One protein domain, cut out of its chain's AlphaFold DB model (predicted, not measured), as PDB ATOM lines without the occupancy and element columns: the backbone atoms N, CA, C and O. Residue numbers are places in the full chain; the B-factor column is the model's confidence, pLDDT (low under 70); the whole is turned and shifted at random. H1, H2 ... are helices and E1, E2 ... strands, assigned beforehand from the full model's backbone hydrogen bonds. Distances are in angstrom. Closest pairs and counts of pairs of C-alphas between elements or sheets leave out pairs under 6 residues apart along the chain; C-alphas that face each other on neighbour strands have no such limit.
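What this domain is: This is residues 8 to 74 and 295 to 324 of the 324 residues of an uncharacterized protein of Aggregatibacter aphrophilus (UniProt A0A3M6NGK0). A single twisted sheet of five antiparallel strands makes the body, a long curled ribbon of a wall in which E1, E2 and E5 are the long strands and E3 and E4 the shorter edges. The short helix H1 only grazes it, with residues 12 to 13, and residues 69 to 74 stick out beyond E3 as a free tail. The printed part has 97 residues, with one named helix and five named strands in the order H1 E1 E2 E3 E4 E5; across the sheet the order is E3 E2 E1 E5 E4, and the class is mostly strand. The whole is loose, with a radius of gyration of the C-alphas of 16.2 A, and it spans 47 by 37 by 26 A.

How they stand to each other: E1, residues 22 to 35, and E5, residues 311 to 322, are antiparallel inner strands at 162 degrees; N 26 and O 319 are within hydrogen-bond range at 2.8 A. On the other side of E1 is E2, residues 38 to 52, antiparallel at 164 degrees, with N 31 and O 42 at 2.8 A. E2 bends by 60 degrees at residue 45. E3, residues 58 to 64, is an edge strand antiparallel to E2 at 147 degrees, with N 62 and O 49 at 2.9 A. E1, E2 and E3 form a meander, each strand the antiparallel neighbour of the one before. E4, residues 301 to 308, is the other edge strand, antiparallel to E5 at 168 degrees, with N 316 and O 304 at 2.8 A. The hairpins are E1 and E2, E2 and E3, and E4 and E5. From edge to edge the strands' lines turn by 49 degrees and the way across turns by 54 degrees. E2 and E4 are apart, as are E3 and E5. H1, residues 12 to 15, is on the sheet but only grazes it; the closest C-alphas of H1 and E3, those of Ala 12 and Leu 58, are 5.8 A apart. H1 is too short for an O i to N i+4 pair, and its one O i to N i+3 pair is not within range.

Where its parts are: E1 is 38.0 A long, from C-alpha 22 at (130.430, 146.589, 118.145) to C-alpha 35 at (146.823, 128.217, 147.113). E2 is 38.3 A, E5 33.7 A, E4 20.0 A, E3 17.3 A and H1 5.1 A. E5 ends with C-alpha 322 at (127.918, 143.229, 117.292).

The domain as a whole: The two C-alphas farthest apart, those of Lys 36 and Gln 55, are 48.6 A apart. Residues 75 to 294 are cut out, and C-alphas 74 and 295 are 39.7 A apart across the cut. Of the links that are printed whole, none is long. The mean pLDDT of the printed part is 80.3; residues 8 to 11, 44 to 45 and 65 to 74 are under 70.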
ATOM      1  N   GLU A   8     139.069 165.329 122.983       45.53
ATOM      2  CA  GLU A   8     138.030 164.293 123.143       45.53
ATOM      3  C   GLU A   8     137.390 163.929 121.787       45.53
ATOM      4  O   GLU A   8     136.182 164.036 121.580       45.53
ATOM      5  N   LYS A   9     138.192 163.481 120.809       46.12
ATOM      6  CA  LYS A   9     137.652 162.737 119.652       46.12
ATOM      7  C   LYS A   9     137.471 161.267 120.048       46.12
ATOM      8  O   LYS A   9     138.287 160.424 119.686       46.12
ATOM      9  N   GLU A  10     136.416 160.958 120.803       57.44
ATOM     10  CA  GLU A  10     136.129 159.583 121.244       57.44
ATOM     11  C   GLU A  10     135.787 158.676 120.040       57.44
ATOM     12  O   GLU A  10     134.628 158.518 119.658       57.44
ATOM     13  N   LEU A  11     136.786 157.993 119.470       68.56
ATOM     14  CA  LEU A  11     136.557 156.710 118.804       68.56
ATOM     15  C   LEU A  11     136.656 155.633 119.886       68.56
ATOM     16  O   LEU A  11     137.660 154.929 119.995       68.56
ATOM     17  N   ALA A  12     135.624 155.549 120.729       75.12
ATOM     18  CA  ALA A  12     135.610 154.734 121.944       75.12
ATOM     19  C   ALA A  12     135.980 153.260 121.689       75.12
ATOM     20  O   ALA A  12     136.560 152.594 122.547       75.12
ATOM     21  N   LEU A  13     135.712 152.736 120.489       82.75
ATOM     22  CA  LEU A  13     136.193 151.415 120.085       82.75
ATOM     23  C   LEU A  13     137.724 151.312 120.089       82.75
ATOM     24  O   LEU A  13     138.259 150.359 120.649       82.75
ATOM     25  N   LYS A  14     138.439 152.299 119.537       82.31
ATOM     26  CA  LYS A  14     139.910 152.320 119.505       82.31
ATOM     27  C   LYS A  14     140.487 152.355 120.917       82.31
ATOM     28  O   LYS A  14     141.366 151.557 121.227       82.31
ATOM     29  N   GLU A  15     139.942 153.204 121.787       78.56
ATOM     30  CA  GLU A  15     140.355 153.296 123.197       78.56
ATOM     31  C   GLU A  15     140.186 151.972 123.947       78.56
ATOM     32  O   GLU A  15     140.990 151.618 124.806       78.56
ATOM     33  N   ASN A  16     139.150 151.203 123.605       77.50
ATOM     34  CA  ASN A  16     138.877 149.911 124.229       77.50
ATOM     35  C   ASN A  16     139.532 148.727 123.490       77.50
ATOM     36  O   ASN A  16     139.363 147.576 123.917       77.50
ATOM     37  N   ASN A  17     140.298 148.995 122.426       87.25
ATOM     38  CA  ASN A  17     140.857 148.008 121.498       87.25
ATOM     39  C   ASN A  17     139.782 147.038 120.972       87.25
ATOM     40  O   ASN A  17     139.873 145.818 121.131       87.25
ATOM     41  N   LEU A  18     138.715 147.620 120.424       90.44
ATOM     42  CA  LEU A  18     137.574 146.948 119.817       90.44
ATOM     43  C   LEU A  18     137.546 147.203 118.304       90.44
ATOM     44  O   LEU A  18     137.826 148.303 117.828       90.44
ATOM     45  N   ARG A  19     137.177 146.172 117.544       90.00
ATOM     46  CA  ARG A  19     137.187 146.118 116.079       90.00
ATOM     47  C   ARG A  19     135.810 145.756 115.533       90.00
ATOM     48  O   ARG A  19     135.121 144.887 116.073       90.00
ATOM     49  N   GLY A  20     135.453 146.367 114.405       89.50
ATOM     50  CA  GLY A  20     134.171 146.166 113.729       89.50
ATOM     51  C   GLY A  20     133.008 146.913 114.388       89.50
ATOM     52  O   GLY A  20     133.193 147.672 115.335       89.50
ATOM     53  N   ALA A  21     131.796 146.695 113.873       91.94
ATOM     54  CA  ALA A  21     130.577 147.333 114.368       91.94
ATOM     55  C   ALA A  21     130.120 146.695 115.693       91.94
ATOM     56  O   ALA A  21     129.224 145.851 115.719       91.94
ATOM     57  N   VAL A  22     130.788 147.039 116.793       92.94
ATOM     58  CA  VAL A  22     130.430 146.589 118.145       92.94
ATOM     59  C   VAL A  22     129.216 147.367 118.634       92.94
ATOM     60  O   VAL A  22     129.189 148.590 118.561       92.94
ATOM     61  N   LYS A  23     128.230 146.650 119.162       92.06
ATOM     62  CA  LYS A  23     127.019 147.191 119.783       92.06
ATOM     63  C   LYS A  23     127.192 147.344 121.289       92.06
ATOM     64  O   LYS A  23     126.806 148.366 121.860       92.06
ATOM     65  N   SER A  24     127.767 146.336 121.938       91.38
ATOM     66  CA  SER A  24     127.999 146.345 123.379       91.38
ATOM     67  C   SER A  24     129.272 145.588 123.749       91.38
ATOM     68  O   SER A  24     129.683 144.654 123.060       91.38
ATOM     69  N   CYS A  25     129.910 146.013 124.837       92.19
ATOM     70  CA  CYS A  25     131.022 145.301 125.454       92.19
ATOM     71  C   CYS A  25     130.829 145.305 126.969       92.19
ATOM     72  O   CYS A  25     130.848 146.365 127.602       92.19
ATOM     73  N   PHE A  26     130.649 144.121 127.544       90.56
ATOM     74  CA  PHE A  26     130.669 143.905 128.982       90.56
ATOM     75  C   PHE A  26     132.060 143.445 129.409       90.56
ATOM     76  O   PHE A  26     132.640 142.565 128.779       90.56
ATOM     77  N   HIS A  27     132.597 144.043 130.466       88.88
ATOM     78  CA  HIS A  27     133.949 143.804 130.969       88.88
ATOM     79  C   HIS A  27     133.896 143.380 132.436       88.88
ATOM     80  O   HIS A  27     133.149 143.975 133.217       88.88
ATOM     81  N   GLN A  28     134.711 142.391 132.818       88.50
ATOM     82  CA  GLN A  28     134.833 141.921 134.199       88.50
ATOM     83  C   GLN A  28     136.267 141.519 134.574       88.50
ATOM     84  O   GLN A  28     136.880 140.684 133.899       88.50
ATOM     85  N   ASP A  29     136.727 142.019 135.725       87.69
ATOM     86  CA  ASP A  29     138.061 141.750 136.272       87.69
ATOM     87  C   ASP A  29     138.072 140.731 137.416       87.69
ATOM     88  O   ASP A  29     137.223 140.727 138.316       87.69
ATOM     89  N   TRP A  30     139.114 139.903 137.428       85.38
ATOM     90  CA  TRP A  30     139.338 138.851 138.409       85.38
ATOM     91  C   TRP A  30     140.772 138.892 138.931       85.38
ATOM     92  O   TRP A  30     141.726 138.795 138.160       85.38
ATOM     93  N   LEU A  31     140.928 138.930 140.255       86.69
ATOM     94  CA  LEU A  31     142.204 138.664 140.912       86.69
ATOM     95  C   LEU A  31     142.365 137.156 141.065       86.69
ATOM     96  O   LEU A  31     141.474 136.473 141.573       86.69
ATOM     97  N   VAL A  32     143.524 136.641 140.695       86.94
ATOM     98  CA  VAL A  32     143.854 135.226 140.795       86.94
ATOM     99  C   VAL A  32     144.883 135.025 141.899       86.94
ATOM    100  O   VAL A  32     145.845 135.775 142.035       86.94
ATOM    101  N   ARG A  33     144.663 134.014 142.739       84.56
ATOM    102  CA  ARG A  33     145.617 133.589 143.764       84.56
ATOM    103  C   ARG A  33     145.823 132.096 143.683       84.56
ATOM    104  O   ARG A  33     144.858 131.346 143.626       84.56
ATOM    105  N   GLU A  34     147.068 131.663 143.771       82.25
ATOM    106  CA  GLU A  34     147.383 130.247 143.898       82.25
ATOM    107  C   GLU A  34     147.461 129.851 145.378       82.25
ATOM    108  O   GLU A  34     148.159 130.488 146.174       82.25
ATOM    109  N   LYS A  35     146.748 128.794 145.768       80.19
ATOM    110  CA  LYS A  35     146.823 128.217 147.113       80.19
ATOM    111  C   LYS A  35     146.896 126.701 147.001       80.19
ATOM    112  O   LYS A  35     145.940 126.069 146.578       80.19
ATOM    113  N   LYS A  36     148.023 126.120 147.429       84.50
ATOM    114  CA  LYS A  36     148.277 124.665 147.391       84.50
ATOM    115  C   LYS A  36     148.121 124.044 145.986       84.50
ATOM    116  O   LYS A  36     147.626 122.932 145.870       84.50
ATOM    117  N   GLY A  37     148.543 124.758 144.939       79.94
ATOM    118  CA  GLY A  37     148.448 124.296 143.546       79.94
ATOM    119  C   GLY A  37     147.090 124.538 142.876       79.94
ATOM    120  O   GLY A  37     146.936 124.236 141.698       79.94
ATOM    121  N   GLU A  38     146.112 125.102 143.591       82.94
ATOM    122  CA  GLU A  38     144.806 125.463 143.035       82.94
ATOM    123  C   GLU A  38     144.713 126.971 142.773       82.94
ATOM    124  O   GLU A  38     145.114 127.788 143.610       82.94
ATOM    125  N   LEU A  39     144.144 127.343 141.622       83.88
ATOM    126  CA  LEU A  39     143.846 128.733 141.281       83.88
ATOM    127  C   LEU A  39     142.495 129.143 141.871       83.88
ATOM    128  O   LEU A  39     141.450 128.593 141.529       83.88
ATOM    129  N   ILE A  40     142.523 130.154 142.729       83.06
ATOM    130  CA  ILE A  40     141.357 130.780 143.340       83.06
ATOM    131  C   ILE A  40     141.124 132.118 142.647       83.06
ATOM    132  O   ILE A  40     141.980 133.001 142.683       83.06
ATOM    133  N   TYR A  41     139.938 132.281 142.068       82.25
ATOM    134  CA  TYR A  41     139.514 133.512 141.410       82.25
ATOM    135  C   TYR A  41     138.664 134.335 142.368       82.25
ATOM    136  O   TYR A  41     137.696 133.844 142.952       82.25
ATOM    137  N   ARG A  42     139.021 135.602 142.527       80.38
ATOM    138  CA  ARG A  42     138.278 136.576 143.312       80.38
ATOM    139  C   ARG A  42     137.799 137.675 142.380       80.38
ATOM    140  O   ARG A  42     138.619 138.394 141.823       80.38
ATOM    141  N   ASP A  43     136.483 137.808 142.253       76.44
ATOM    142  CA  ASP A  43     135.865 138.919 141.527       76.44
ATOM    143  C   ASP A  43     136.362 140.247 142.126       76.44
ATOM    144  O   ASP A  43     136.244 140.480 143.338       76.44
ATOM    145  N   CYS A  44     136.986 141.082 141.291       68.00
ATOM    146  CA  CYS A  44     137.499 142.388 141.699       68.00
ATOM    147  C   CYS A  44     136.390 143.425 141.875       68.00
ATOM    148  O   CYS A  44     136.650 144.484 142.454       68.00
ATOM    149  N   LEU A  45     135.167 143.084 141.455       67.31
ATOM    150  CA  LEU A  45     133.968 143.912 141.464       67.31
ATOM    151  C   LEU A  45     134.116 145.164 140.592       67.31
ATOM    152  O   LEU A  45     133.340 146.102 140.758       67.31
ATOM    153  N   ASP A  46     135.081 145.154 139.668       71.25
ATOM    154  CA  ASP A  46     135.177 146.115 138.579       71.25
ATOM    155  C   ASP A  46     134.514 145.504 137.347       71.25
ATOM    156  O   ASP A  46     134.975 144.517 136.762       71.25
ATOM    157  N   ARG A  47     133.331 146.033 137.049       82.31
ATOM    158  CA  ARG A  47     132.463 145.584 135.973       82.31
ATOM    159  C   ARG A  47     131.897 146.799 135.290       82.31
ATOM    160  O   ARG A  47     131.385 147.696 135.962       82.31
ATOM    161  N   HIS A  48     131.904 146.799 133.970       82.19
ATOM    162  CA  HIS A  48     131.239 147.852 133.227       82.19
ATOM    163  C   HIS A  48     130.660 147.352 131.911       82.19
ATOM    164  O   HIS A  48     131.177 146.427 131.292       82.19
ATOM    165  N   LEU A  49     129.560 147.982 131.511       83.50
ATOM    166  CA  LEU A  49     128.915 147.791 130.222       83.50
ATOM    167  C   LEU A  49     129.061 149.079 129.422       83.50
ATOM    168  O   LEU A  49     128.572 150.126 129.854       83.50
ATOM    169  N   SER A  50     129.699 148.979 128.263       85.19
ATOM    170  CA  SER A  50     129.774 150.047 127.269       85.19
ATOM    171  C   SER A  50     128.803 149.738 126.131       85.19
ATOM    172  O   SER A  50     128.780 148.615 125.628       85.19
ATOM    173  N   LEU A  51     128.002 150.726 125.737       83.69
ATOM    174  CA  LEU A  51     127.083 150.666 124.601       83.69
ATOM    175  C   LEU A  51     127.534 151.658 123.540       83.69
ATOM    176  O   LEU A  51     127.854 152.800 123.873       83.69
ATOM    177  N   PHE A  52     127.501 151.242 122.281       84.44
ATOM    178  CA  PHE A  52     127.995 152.039 121.163       84.44
ATOM    179  C   PHE A  52     126.899 152.270 120.122       84.44
ATOM    180  O   PHE A  52     125.972 151.469 119.995       84.44
ATOM    181  N   ASN A  53     126.997 153.372 119.378       82.88
ATOM    182  CA  ASN A  53     126.198 153.579 118.171       82.88
ATOM    183  C   ASN A  53     126.840 152.860 116.957       82.88
ATOM    184  O   ASN A  53     127.990 152.422 117.048       82.88
ATOM    185  N   PRO A  54     126.140 152.727 115.813       85.31
ATOM    186  CA  PRO A  54     126.672 152.037 114.630       85.31
ATOM    187  C   PRO A  54     127.980 152.614 114.069       85.31
ATOM    188  O   PRO A  54     128.697 151.925 113.350       85.31
ATOM    189  N   GLN A  55     128.295 153.869 114.388       82.44
ATOM    190  CA  GLN A  55     129.514 154.556 113.971       82.44
ATOM    191  C   GLN A  55     130.686 154.338 114.951       82.44
ATOM    192  O   GLN A  55     131.801 154.771 114.668       82.44
ATOM    193  N   GLY A  56     130.465 153.641 116.073       81.75
ATOM    194  CA  GLY A  56     131.495 153.300 117.060       81.75
ATOM    195  C   GLY A  56     131.674 154.312 118.196       81.75
ATOM    196  O   GLY A  56     132.613 154.176 118.983       81.75
ATOM    197  N   TYR A  57     130.782 155.298 118.318       79.25
ATOM    198  CA  TYR A  57     130.800 156.258 119.425       79.25
ATOM    199  C   TYR A  57     130.112 155.691 120.661       79.25
ATOM    200  O   TYR A  57     129.137 154.940 120.555       79.25
ATOM    201  N   LEU A  58     130.587 156.087 121.843       80.44
ATOM    202  CA  LEU A  58     129.988 155.699 123.112       80.44
ATOM    203  C   LEU A  58     128.604 156.350 123.268       80.44
ATOM    204  O   LEU A  58     128.462 157.570 123.342       80.44
ATOM    205  N   ALA A  59     127.566 155.527 123.355       79.19
ATOM    206  CA  ALA A  59     126.208 155.980 123.639       79.19
ATOM    207  C   ALA A  59     125.949 156.046 125.151       79.19
ATOM    208  O   ALA A  59     125.337 156.988 125.658       79.19
ATOM    209  N   ALA A  60     126.413 155.031 125.885       75.94
ATOM    210  CA  ALA A  60     126.281 154.974 127.333       75.94
ATOM    211  C   ALA A  60     127.331 154.056 127.956       75.94
ATOM    212  O   ALA A  60     127.740 153.060 127.355       75.94
ATOM    213  N   LYS A  61     127.691 154.340 129.209       80.56
ATOM    214  CA  LYS A  61     128.529 153.457 130.023       80.56
ATOM    215  C   LYS A  61     127.956 153.303 131.423       80.56
ATOM    216  O   LYS A  61     127.571 154.286 132.057       80.56
ATOM    217  N   THR A  62     127.892 152.063 131.895       77.62
ATOM    218  CA  THR A  62     127.414 151.728 133.241       77.62
ATOM    219  C   THR A  62     128.507 151.005 133.997       77.62
ATOM    220  O   THR A  62     129.014 150.001 133.509       77.62
ATOM    221  N   TYR A  63     128.834 151.491 135.192       74.19
ATOM    222  CA  TYR A  63     129.815 150.870 136.076       74.19
ATOM    223  C   TYR A  63     129.109 150.208 137.254       74.19
ATOM    224  O   TYR A  63     128.257 150.812 137.907       74.19
ATOM    225  N   TYR A  64     129.475 148.967 137.544       70.94
ATOM    226  CA  TYR A  64     128.895 148.153 138.601       70.94
ATOM    227  C   TYR A  64     129.937 147.929 139.696       70.94
ATOM    228  O   TYR A  64     130.507 146.844 139.791       70.94
ATOM    229  N   SER A  65     130.181 148.929 140.550       60.31
ATOM    230  CA  SER A  65     130.969 148.674 141.758       60.31
ATOM    231  C   SER A  65     130.077 148.070 142.849       60.31
ATOM    232  O   SER A  65     128.995 148.579 143.156       60.31
ATOM    233  N   ILE A  66     130.523 146.971 143.454       52.56
ATOM    234  CA  ILE A  66     129.984 146.493 144.733       52.56
ATOM    235  C   ILE A  66     131.059 146.812 145.770       52.56
ATOM    236  O   ILE A  66     132.196 146.365 145.645       52.56
ATOM    237  N   GLY A  67     130.725 147.656 146.750       48.56
ATOM    238  CA  GLY A  67     131.702 148.245 147.665       48.56
ATOM    239  C   GLY A  67     132.593 147.213 148.366       48.56
ATOM    240  O   GLY A  67     132.116 146.273 149.001       48.56
ATOM    241  N   LYS A  68     133.915 147.418 148.309       41.00
ATOM    242  CA  LYS A  68     134.888 146.720 149.160       41.00
ATOM    243  C   LYS A  68     134.851 147.325 150.567       41.00
ATOM    244  O   LYS A  68     135.520 148.321 150.824       41.00
ATOM    245  N   LYS A  69     134.155 146.694 151.516       35.12
ATOM    246  CA  LYS A  69     134.523 146.803 152.940       35.12
ATOM    247  C   LYS A  69     134.376 145.463 153.651       35.12
ATOM    248  O   LYS A  69     133.281 145.013 153.960       35.12
ATOM    249  N   SER A  70     135.514 144.866 153.991       34.16
ATOM    250  CA  SER A  70     135.629 143.993 155.155       34.16
ATOM    251  C   SER A  70     135.587 144.863 156.415       34.16
ATOM    252  O   SER A  70     136.624 145.224 156.963       34.16
ATOM    253  N   VAL A  71     134.387 145.246 156.845       28.77
ATOM    254  CA  VAL A  71     134.100 145.722 158.206       28.77
ATOM    255  C   VAL A  71     132.749 145.116 158.574       28.77
ATOM    256  O   VAL A  71     131.832 145.169 157.762       28.77
ATOM    257  N   GLN A  72     132.634 144.506 159.757       31.27
ATOM    258  CA  GLN A  72     131.426 143.852 160.289       31.27
ATOM    259  C   GLN A  72     130.244 144.828 160.499       31.27
ATOM    260  O   GLN A  72     129.799 145.050 161.622       31.27
ATOM    261  N   LYS A  73     129.714 145.422 159.429       29.53
ATOM    262  CA  LYS A  73     128.376 146.020 159.346       29.53
ATOM    263  C   LYS A  73     127.858 145.821 157.917       29.53
ATOM    264  O   LYS A  73     128.644 145.973 156.983       29.53
ATOM    265  N   PRO A  74     126.572 145.488 157.718       27.70
ATOM    266  CA  PRO A  74     126.015 145.348 156.379       27.70
ATOM    267  C   PRO A  74     126.043 146.713 155.677       27.70
ATOM    268  O   PRO A  74     125.305 147.623 156.045       27.70
ATOM    269  N   TYR A 295     141.047 135.343 121.467       95.38
ATOM    270  CA  TYR A 295     140.361 136.227 120.517       95.38
ATOM    271  C   TYR A 295     139.087 135.609 119.944       95.38
ATOM    272  O   TYR A 295     138.969 134.390 119.812       95.38
ATOM    273  N   ASP A 296     138.151 136.467 119.550       94.50
ATOM    274  CA  ASP A 296     137.067 136.097 118.651       94.50
ATOM    275  C   ASP A 296     137.482 136.176 117.169       94.50
ATOM    276  O   ASP A 296     138.597 136.561 116.813       94.50
ATOM    277  N   LYS A 297     136.555 135.826 116.270       92.25
ATOM    278  CA  LYS A 297     136.799 135.808 114.817       92.25
ATOM    279  C   LYS A 297     137.033 137.191 114.196       92.25
ATOM    280  O   LYS A 297     137.434 137.260 113.040       92.25
ATOM    281  N   ARG A 298     136.727 138.274 114.914       91.50
ATOM    282  CA  ARG A 298     136.907 139.662 114.462       91.50
ATOM    283  C   ARG A 298     138.204 140.272 115.019       91.50
ATOM    284  O   ARG A 298     138.467 141.448 114.779       91.50
ATOM    285  N   GLY A 299     139.015 139.485 115.734       91.62
ATOM    286  CA  GLY A 299     140.273 139.931 116.333       91.62
ATOM    287  C   GLY A 299     140.078 140.742 117.614       91.62
ATOM    288  O   GLY A 299     140.971 141.491 118.007       91.62
ATOM    289  N   ASN A 300     138.918 140.635 118.267       94.44
ATOM    290  CA  ASN A 300     138.690 141.231 119.579       94.44
ATOM    291  C   ASN A 300     139.019 140.217 120.665       94.44
ATOM    292  O   ASN A 300     138.567 139.073 120.605       94.44
ATOM    293  N   TRP A 301     139.815 140.610 121.658       95.44
ATOM    294  CA  TRP A 301     140.124 139.698 122.751       95.44
ATOM    295  C   TRP A 301     138.915 139.545 123.681       95.44
ATOM    296  O   TRP A 301     138.271 140.519 124.075       95.44
ATOM    297  N   LEU A 302     138.624 138.299 124.035       95.62
ATOM    298  CA  LEU A 302     137.578 137.883 124.965       95.62
ATOM    299  C   LEU A 302     138.144 137.613 126.357       95.62
ATOM    300  O   LEU A 302     137.462 137.821 127.355       95.62
ATOM    301  N   THR A 303     139.395 137.158 126.436       95.81
ATOM    302  CA  THR A 303     140.088 136.933 127.707       95.81
ATOM    303  C   THR A 303     141.496 137.498 127.638       95.81
ATOM    304  O   THR A 303     142.189 137.309 126.641       95.81
ATOM    305  N   LYS A 304     141.930 138.148 128.720       95.31
ATOM    306  CA  LYS A 304     143.314 138.576 128.950       95.31
ATOM    307  C   LYS A 304     143.780 138.021 130.289       95.31
ATOM    308  O   LYS A 304     143.117 138.228 131.299       95.31
ATOM    309  N   LYS A 305     144.915 137.331 130.317       95.50
ATOM    310  CA  LYS A 305     145.542 136.788 131.533       95.50
ATOM    311  C   LYS A 305     146.879 137.479 131.755       95.50
ATOM    312  O   LYS A 305     147.688 137.516 130.834       95.50
ATOM    313  N   PHE A 306     147.108 138.014 132.949       94.62
ATOM    314  CA  PHE A 306     148.334 138.720 133.316       94.62
ATOM    315  C   PHE A 306     149.174 137.881 134.282       94.62
ATOM    316  O   PHE A 306     148.705 137.451 135.340       94.62
ATOM    317  N   TYR A 307     150.428 137.662 133.906       94.00
ATOM    318  CA  TYR A 307     151.395 136.866 134.641       94.00
ATOM    319  C   TYR A 307     152.563 137.741 135.083       94.00
ATOM    320  O   TYR A 307     153.169 138.435 134.270       94.00
ATOM    321  N   GLU A 308     152.935 137.625 136.352       91.25
ATOM    322  CA  GLU A 308     154.155 138.209 136.907       91.25
ATOM    323  C   GLU A 308     155.022 137.072 137.440       91.25
ATOM    324  O   GLU A 308     154.538 136.214 138.187       91.25
ATOM    325  N   ASN A 309     156.285 137.004 137.004       86.00
ATOM    326  CA  ASN A 309     157.203 135.917 137.369       86.00
ATOM    327  C   ASN A 309     156.592 134.515 137.153       86.00
ATOM    328  O   ASN A 309     156.685 133.633 138.009       86.00
ATOM    329  N   LYS A 310     155.930 134.325 135.999       87.62
ATOM    330  CA  LYS A 310     155.223 133.093 135.581       87.62
ATOM    331  C   LYS A 310     154.001 132.707 136.429       87.62
ATOM    332  O   LYS A 310     153.423 131.647 136.202       87.62
ATOM    333  N   LYS A 311     153.568 133.549 137.369       90.56
ATOM    334  CA  LYS A 311     152.369 133.323 138.189       90.56
ATOM    335  C   LYS A 311     151.221 134.191 137.700       90.56
ATOM    336  O   LYS A 311     151.385 135.404 137.584       90.56
ATOM    337  N   LEU A 312     150.070 133.572 137.443       92.81
ATOM    338  CA  LEU A 312     148.841 134.269 137.064       92.81
ATOM    339  C   LEU A 312     148.372 135.143 138.231       92.81
ATOM    340  O   LEU A 312     148.048 134.612 139.293       92.81
ATOM    341  N   GLN A 313     148.340 136.458 138.029       92.81
ATOM    342  CA  GLN A 313     147.889 137.419 139.042       92.81
ATOM    343  C   GLN A 313     146.472 137.899 138.758       92.81
ATOM    344  O   GLN A 313     145.677 138.067 139.678       92.81
ATOM    345  N   GLU A 314     146.144 138.119 137.484       92.25
ATOM    346  CA  GLU A 314     144.885 138.744 137.086       92.25
ATOM    347  C   GLU A 314     144.348 138.134 135.797       92.25
ATOM    348  O   GLU A 314     145.092 137.653 134.937       92.25
ATOM    349  N   MET A 315     143.029 138.163 135.663       92.81
ATOM    350  CA  MET A 315     142.327 137.763 134.458       92.81
ATOM    351  C   MET A 315     141.182 138.731 134.197       92.81
ATOM    352  O   MET A 315     140.404 139.043 135.093       92.81
ATOM    353  N   ILE A 316     141.042 139.130 132.944       92.50
ATOM    354  CA  ILE A 316     139.957 139.968 132.458       92.50
ATOM    355  C   ILE A 316     139.149 139.165 131.452       92.50
ATOM    356  O   ILE A 316     139.728 138.454 130.625       92.50
ATOM    357  N   LYS A 317     137.825 139.296 131.512       93.69
ATOM    358  CA  LYS A 317     136.903 138.718 130.535       93.69
ATOM    359  C   LYS A 317     136.016 139.780 129.909       93.69
ATOM    360  O   LYS A 317     135.607 140.729 130.580       93.69
ATOM    361  N   ARG A 318     135.708 139.577 128.630       94.94
ATOM    362  CA  ARG A 318     134.796 140.397 127.844       94.94
ATOM    363  C   ARG A 318     133.710 139.557 127.194       94.94
ATOM    364  O   ARG A 318     133.980 138.477 126.672       94.94
ATOM    365  N   GLU A 319     132.508 140.109 127.176       95.62
ATOM    366  CA  GLU A 319     131.402 139.654 126.336       95.62
ATOM    367  C   GLU A 319     131.080 140.781 125.355       95.62
ATOM    368  O   GLU A 319     130.887 141.926 125.770       95.62
ATOM    369  N   ILE A 320     131.088 140.480 124.055       96.25
ATOM    370  CA  ILE A 320     130.964 141.482 122.993       96.25
ATOM    371  C   ILE A 320     129.792 141.108 122.093       96.25
ATOM    372  O   ILE A 320     129.737 139.997 121.565       96.25
ATOM    373  N   GLU A 321     128.883 142.056 121.884       96.19
ATOM    374  CA  GLU A 321     127.816 141.945 120.893       96.19
ATOM    375  C   GLU A 321     128.092 142.889 119.725       96.19
ATOM    376  O   GLU A 321     128.571 144.010 119.910       96.19
ATOM    377  N   TYR A 322     127.730 142.463 118.520       95.88
ATOM    378  CA  TYR A 322     127.918 143.229 117.292       95.88
ATOM    379  C   TYR A 322     126.578 143.666 116.708       95.88
ATOM    380  O   TYR A 322     125.552 143.031 116.944       95.88
ATOM    381  N   PHE A 323     126.598 144.744 115.930       90.75
ATOM    382  CA  PHE A 323     125.529 145.016 114.978       90.75
ATOM    383  C   PHE A 323     125.525 143.929 113.893       90.75
ATOM    384  O   PHE A 323     126.586 143.384 113.554       90.75
ATOM    385  N   GLU A 324     124.326 143.591 113.417       83.19
ATOM    386  CA  GLU A 324     124.122 142.655 112.302       83.19
ATOM    387  C   GLU A 324     124.634 143.218 110.977       83.19
ATOM    388  O   GLU A 324     124.470 144.442 110.748       83.19
TER     389      GLU A 324